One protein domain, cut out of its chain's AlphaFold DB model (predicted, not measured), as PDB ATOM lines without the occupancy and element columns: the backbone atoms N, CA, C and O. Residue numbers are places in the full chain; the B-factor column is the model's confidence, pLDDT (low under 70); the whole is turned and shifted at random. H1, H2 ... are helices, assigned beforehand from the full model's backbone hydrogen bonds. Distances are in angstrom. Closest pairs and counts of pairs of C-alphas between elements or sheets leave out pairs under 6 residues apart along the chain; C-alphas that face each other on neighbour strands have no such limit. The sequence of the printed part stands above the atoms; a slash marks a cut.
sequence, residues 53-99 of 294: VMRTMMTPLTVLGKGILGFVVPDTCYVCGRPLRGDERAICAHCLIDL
ATOM      1  N   VAL A  53      86.397  34.336 -15.909       44.62
ATOM      2  CA  VAL A  53      87.216  34.312 -17.136       44.62
ATOM      3  C   VAL A  53      87.559  32.873 -17.548       44.62
ATOM      4  O   VAL A  53      87.421  32.552 -18.726       44.62
ATOM      5  N   MET A  54      87.868  31.965 -16.605       42.84
ATOM      6  CA  MET A  54      88.006  30.523 -16.893       42.84
ATOM      7  C   MET A  54      86.715  29.918 -17.457       42.84
ATOM      8  O   MET A  54      86.767  29.081 -18.354       42.84
ATOM      9  N   ARG A  55      85.550  30.355 -16.962       42.03
ATOM     10  CA  ARG A  55      84.244  29.878 -17.434       42.03
ATOM     11  C   ARG A  55      83.910  30.389 -18.838       42.03
ATOM     12  O   ARG A  55      83.303  29.647 -19.602       42.03
ATOM     13  N   THR A  56      84.323  31.613 -19.176       39.22
ATOM     14  CA  THR A  56      84.063  32.244 -20.482       39.22
ATOM     15  C   THR A  56      85.064  31.806 -21.558       39.22
ATOM     16  O   THR A  56      84.665  31.591 -22.697       39.22
ATOM     17  N   MET A  57      86.340  31.579 -21.212       38.03
ATOM     18  CA  MET A  57      87.342  31.041 -22.152       38.03
ATOM     19  C   MET A  57      87.148  29.542 -22.458       38.03
ATOM     20  O   MET A  57      87.699  29.045 -23.435       38.03
ATOM     21  N   MET A  58      86.333  28.825 -21.673       39.88
ATOM     22  CA  MET A  58      85.937  27.427 -21.925       39.88
ATOM     23  C   MET A  58      84.695  27.269 -22.827       39.88
ATOM     24  O   MET A  58      84.190  26.158 -23.002       39.88
ATOM     25  N   THR A  59      84.212  28.347 -23.442       44.47
ATOM     26  CA  THR A  59      83.187  28.306 -24.497       44.47
ATOM     27  C   THR A  59      83.649  29.204 -25.637       44.47
ATOM     28  O   THR A  59      83.367  30.399 -25.612       44.47
ATOM     29  N   PRO A  60      84.420  28.658 -26.595       43.16
ATOM     30  CA  PRO A  60      83.784  27.960 -27.713       43.16
ATOM     31  C   PRO A  60      84.624  26.783 -28.252       43.16
ATOM     32  O   PRO A  60      85.553  26.977 -29.026       43.16
ATOM     33  N   LEU A  61      84.282  25.542 -27.881       38.44
ATOM     34  CA  LEU A  61      84.780  24.330 -28.570       38.44
ATOM     35  C   LEU A  61      83.897  23.090 -28.324       38.44
ATOM     36  O   LEU A  61      84.341  21.947 -28.394       38.44
ATOM     37  N   THR A  62      82.620  23.288 -27.996       40.62
ATOM     38  CA  THR A  62      81.763  22.226 -27.436       40.62
ATOM     39  C   THR A  62      80.882  21.492 -28.445       40.62
ATOM     40  O   THR A  62      80.121  20.612 -28.041       40.62
ATOM     41  N   VAL A  63      81.005  21.771 -29.747       42.97
ATOM     42  CA  VAL A  63      80.196  21.077 -30.768       42.97
ATOM     43  C   VAL A  63      80.987  20.006 -31.532       42.97
ATOM     44  O   VAL A  63      80.405  18.987 -31.885       42.97
ATOM     45  N   LEU A  64      82.316  20.124 -31.664       36.53
ATOM     46  CA  LEU A  64      83.145  19.106 -32.340       36.53
ATOM     47  C   LEU A  64      83.813  18.089 -31.383       36.53
ATOM     48  O   LEU A  64      84.226  17.015 -31.804       36.53
ATOM     49  N   GLY A  65      83.897  18.392 -30.079       37.53
ATOM     50  CA  GLY A  65      84.662  17.599 -29.102       37.53
ATOM     51  C   GLY A  65      83.930  16.429 -28.426       37.53
ATOM     52  O   GLY A  65      84.575  15.634 -27.747       37.53
ATOM     53  N   LYS A  66      82.604  16.283 -28.585       44.09
ATOM     54  CA  LYS A  66      81.842  15.217 -27.895       44.09
ATOM     55  C   LYS A  66      82.205  13.806 -28.370       44.09
ATOM     56  O   LYS A  66      82.188  12.884 -27.560       44.09
ATOM     57  N   GLY A  67      82.566  13.643 -29.645       47.22
ATOM     58  CA  GLY A  67      82.935  12.340 -30.210       47.22
ATOM     59  C   GLY A  67      84.270  11.808 -29.682       47.22
ATOM     60  O   GLY A  67      84.371  10.638 -29.330       47.22
ATOM     61  N   ILE A  68      85.278  12.679 -29.557       49.56
ATOM     62  CA  ILE A  68      86.631  12.288 -29.131       49.56
ATOM     63  C   ILE A  68      86.716  12.162 -27.598       49.56
ATOM     64  O   ILE A  68      87.332  11.224 -27.099       49.56
ATOM     65  N   LEU A  69      86.046  13.036 -26.826       47.12
ATOM     66  CA  LEU A  69      86.047  12.933 -25.355       47.12
ATOM     67  C   LEU A  69      85.262  11.720 -24.831       47.12
ATOM     68  O   LEU A  69      85.659  11.151 -23.815       47.12
ATOM     69  N   GLY A  70      84.191  11.298 -25.515       49.59
ATOM     70  CA  GLY A  70      83.436  10.091 -25.150       49.59
ATOM     71  C   GLY A  70      84.262   8.803 -25.249       49.59
ATOM     72  O   GLY A  70      83.949   7.821 -24.580       49.59
ATOM     73  N   PHE A  71      85.351   8.828 -26.023       53.53
ATOM     74  CA  PHE A  71      86.323   7.737 -26.117       53.53
ATOM     75  C   PHE A  71      87.295   7.706 -24.925       53.53
ATOM     76  O   PHE A  71      87.814   6.651 -24.572       53.53
ATOM     77  N   VAL A  72      87.533   8.861 -24.288       57.53
ATOM     78  CA  VAL A  72      88.499   9.026 -23.188       57.53
ATOM     79  C   VAL A  72      87.821   8.932 -21.812       57.53
ATOM     80  O   VAL A  72      88.439   8.456 -20.864       57.53
ATOM     81  N   VAL A  73      86.545   9.329 -21.693       58.31
ATOM     82  CA  VAL A  73      85.718   9.151 -20.485       58.31
ATOM     83  C   VAL A  73      84.270   8.840 -20.904       58.31
ATOM     84  O   VAL A  73      83.501   9.771 -21.152       58.31
ATOM     85  N   PRO A  74      83.875   7.559 -21.012       69.62
ATOM     86  CA  PRO A  74      82.513   7.207 -21.395       69.62
ATOM     87  C   PRO A  74      81.517   7.591 -20.295       69.62
ATOM     88  O   PRO A  74      81.829   7.520 -19.101       69.62
ATOM     89  N   ASP A  75      80.289   7.941 -20.687       84.19
ATOM     90  CA  ASP A  75      79.193   8.070 -19.729       84.19
ATOM     91  C   ASP A  75      78.999   6.730 -19.010       84.19
ATOM     92  O   ASP A  75      78.953   5.666 -19.631       84.19
ATOM     93  N   THR A  76      78.892   6.771 -17.685       91.06
ATOM     94  CA  THR A  76      78.760   5.571 -16.854       91.06
ATOM     95  C   THR A  76      77.377   5.477 -16.230       91.06
ATOM     96  O   THR A  76      76.688   6.469 -15.989       91.06
ATOM     97  N   CYS A  77      76.950   4.248 -15.958       92.31
ATOM     98  CA  CYS A  77      75.710   3.979 -15.254       92.31
ATOM     99  C   CYS A  77      75.771   4.511 -13.815       92.31
ATOM    100  O   CYS A  77      76.636   4.115 -13.038       92.31
ATOM    101  N   TYR A  78      74.775   5.303 -13.414       91.00
ATOM    102  CA  TYR A  78      74.665   5.854 -12.057       91.00
ATOM    103  C   TYR A  78      74.369   4.811 -10.962       91.00
ATOM    104  O   TYR A  78      74.379   5.152  -9.781       91.00
ATOM    105  N   VAL A  79      74.113   3.550 -11.332       91.50
ATOM    106  CA  VAL A  79      73.857   2.442 -10.395       91.50
ATOM    107  C   VAL A  79      75.097   1.559 -10.219       91.50
ATOM    108  O   VAL A  79      75.536   1.345  -9.087       91.50
ATOM    109  N   CYS A  80      75.678   1.044 -11.311       91.69
ATOM    110  CA  CYS A  80      76.808   0.105 -11.253       91.69
ATOM    111  C   CYS A  80      78.155   0.669 -11.728       91.69
ATOM    112  O   CYS A  80      79.158  -0.022 -11.597       91.69
ATOM    113  N   GLY A  81      78.197   1.875 -12.301       90.00
ATOM    114  CA  GLY A  81      79.427   2.511 -12.790       90.00
ATOM    115  C   GLY A  81      79.967   1.975 -14.119       90.00
ATOM    116  O   GLY A  81      80.989   2.462 -14.593       90.00
ATOM    117  N   ARG A  82      79.304   0.998 -14.753       91.44
ATOM    118  CA  ARG A  82      79.752   0.468 -16.052       91.44
ATOM    119  C   ARG A  82      79.549   1.503 -17.172       91.44
ATOM    120  O   ARG A  82      78.566   2.243 -17.091       91.44
ATOM    121  N   PRO A  83      80.383   1.519 -18.226       91.81
ATOM    122  CA  PRO A  83      80.140   2.339 -19.413       91.81
ATOM    123  C   PRO A  83      78.767   2.051 -20.032       91.81
ATOM    124  O   PRO A  83      78.382   0.886 -20.184       91.81
ATOM    125  N   LEU A  84      78.031   3.109 -20.363       91.44
ATOM    126  CA  LEU A  84      76.768   3.026 -21.090       91.44
ATOM    127  C   LEU A  84      77.036   2.683 -22.562       91.44
ATOM    128  O   LEU A  84      78.029   3.129 -23.139       91.44
ATOM    129  N   ARG A  85      76.160   1.880 -23.169       90.25
ATOM    130  CA  ARG A  85      76.270   1.442 -24.570       90.25
ATOM    131  C   ARG A  85      75.105   1.946 -25.414       90.25
ATOM    132  O   ARG A  85      73.981   2.011 -24.932       90.25
ATOM    133  N   GLY A  86      75.370   2.249 -26.685       87.44
ATOM    134  CA  GLY A  86      74.341   2.644 -27.649       87.44
ATOM    135  C   GLY A  86      73.520   3.854 -27.187       87.44
ATOM    136  O   GLY A  86      74.054   4.943 -26.956       87.44
ATOM    137  N   ASP A  87      72.214   3.651 -27.048       86.69
ATOM    138  CA  ASP A  87      71.242   4.648 -26.604       86.69
ATOM    139  C   ASP A  87      70.986   4.623 -25.086       86.69
ATOM    140  O   ASP A  87      70.145   5.381 -24.594       86.69
ATOM    141  N   GLU A  88      71.720   3.810 -24.314       91.19
ATOM    142  CA  GLU A  88      71.624   3.826 -22.858       91.19
ATOM    143  C   GLU A  88      71.917   5.249 -22.332       91.19
ATOM    144  O   GLU A  88      72.881   5.928 -22.710       91.19
ATOM    145  N   ARG A  89      71.051   5.722 -21.432       91.31
ATOM    146  CA  ARG A  89      71.159   7.023 -20.758       91.31
ATOM    147  C   ARG A  89      70.938   6.820 -19.272       91.31
ATOM    148  O   ARG A  89      69.933   6.218 -18.886       91.31
ATOM    149  N   ALA A  90      71.859   7.348 -18.463       91.50
ATOM    150  CA  ALA A  90      71.890   7.317 -16.996       91.50
ATOM    151  C   ALA A  90      71.959   5.929 -16.320       91.50
ATOM    152  O   ALA A  90      72.707   5.741 -15.361       91.50
ATOM    153  N   ILE A  91      71.186   4.956 -16.790       93.69
ATOM    154  CA  ILE A  91      71.077   3.607 -16.238       93.69
ATOM    155  C   ILE A  91      71.296   2.630 -17.390       93.69
ATOM    156  O   ILE A  91      70.663   2.770 -18.437       93.69
ATOM    157  N   CYS A  92      72.198   1.667 -17.205       94.12
ATOM    158  CA  CYS A  92      72.411   0.615 -18.191       94.12
ATOM    159  C   CYS A  92      71.236  -0.371 -18.203       94.12
ATOM    160  O   CYS A  92      70.500  -0.466 -17.221       94.12
ATOM    161  N   ALA A  93      71.088  -1.146 -19.275       93.12
ATOM    162  CA  ALA A  93      69.981  -2.086 -19.432       93.12
ATOM    163  C   ALA A  93      69.890  -3.101 -18.280       93.12
ATOM    164  O   ALA A  93      68.798  -3.370 -17.798       93.12
ATOM    165  N   HIS A  94      71.030  -3.602 -17.784       93.69
ATOM    166  CA  HIS A  94      71.045  -4.573 -16.680       93.69
ATOM    167  C   HIS A  94      70.494  -3.955 -15.393       93.69
ATOM    168  O   HIS A  94      69.512  -4.432 -14.847       93.69
ATOM    169  N   CYS A  95      71.054  -2.822 -14.954       94.19
ATOM    170  CA  CYS A  95      70.560  -2.149 -13.754       94.19
ATOM    171  C   CYS A  95      69.133  -1.639 -13.904       94.19
ATOM    172  O   CYS A  95      68.450  -1.514 -12.896       94.19
ATOM    173  N   LEU A  96      68.704  -1.302 -15.125       93.62
ATOM    174  CA  LEU A  96      67.327  -0.927 -15.392       93.62
ATOM    175  C   LEU A  96      66.410  -2.127 -15.155       93.62
ATOM    176  O   LEU A  96      65.450  -1.986 -14.414       93.62
ATOM    177  N   ILE A  97      66.708  -3.297 -15.723       92.88
ATOM    178  CA  ILE A  97      65.932  -4.534 -15.521       92.88
ATOM    179  C   ILE A  97      65.937  -4.964 -14.049       92.88
ATOM    180  O   ILE A  97      64.888  -5.337 -13.540       92.88
ATOM    181  N   ASP A  98      67.044  -4.783 -13.334       93.31
ATOM    182  CA  ASP A  98      67.170  -5.181 -11.924       93.31
ATOM    183  C   ASP A  98      66.613  -4.147 -10.925       93.31
ATOM    184  O   ASP A  98      66.765  -4.308  -9.711       93.31
ATOM    185  N   LEU A  99      66.000  -3.049 -11.390       93.12
ATOM    186  CA  LEU A  99      65.397  -2.079 -10.477       93.12
ATOM    187  C   LEU A  99      64.300  -2.748  -9.624       93.12
ATOM    188  O   LEU A  99      63.423  -3.415 -10.184       93.12
TER     189      LEU A  99
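Overview. This is residues 53 to 99 of the 294 residues of the protein "Competence protein" of Prevotella sp. CAG:873 (UniProt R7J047). Little regular structure is printed here: a thin arm, residues 53 to 72, stands free, with short helix H1 at its tip and H2 at its other end, and leads to a small head of loops that ends with H3. The 47 printed residues hold three named helices, H1, H2 and H3 in chain order, with no named strand; the class is all helix, over only 17 residues. The whole is only just extended, close to loose, with a radius of gyration of the C-alphas of 14.4 A, and spans 44 by 19 by 15 A, a rod.

Arrangement. H1, residues 53 to 57, H2, residues 66 to 72, and H3, residues 93 to 97, are apart from one another. Every O i to N i+4 pair is within hydrogen-bond range in H1 and H3; in H2 1 of 3 is, beside 2 of 4 O i to N i+3 pairs.

Along the chain. H1 begins at C-alpha 53 (87.216, 34.312, -17.136) and measures 6.0 A. H2 measures 10.2 A. H3 measures 6.1 A and ends at C-alpha 97 (65.932, -4.534, -15.521).

Size, cuts and confidence. The C-alphas farthest apart, of Val 53 and Asp 98, are 44.6 A apart. The printed part has no cut. The link from H2 to H3, 20 residues, is long. Residues 53 to 74 have pLDDT under 70.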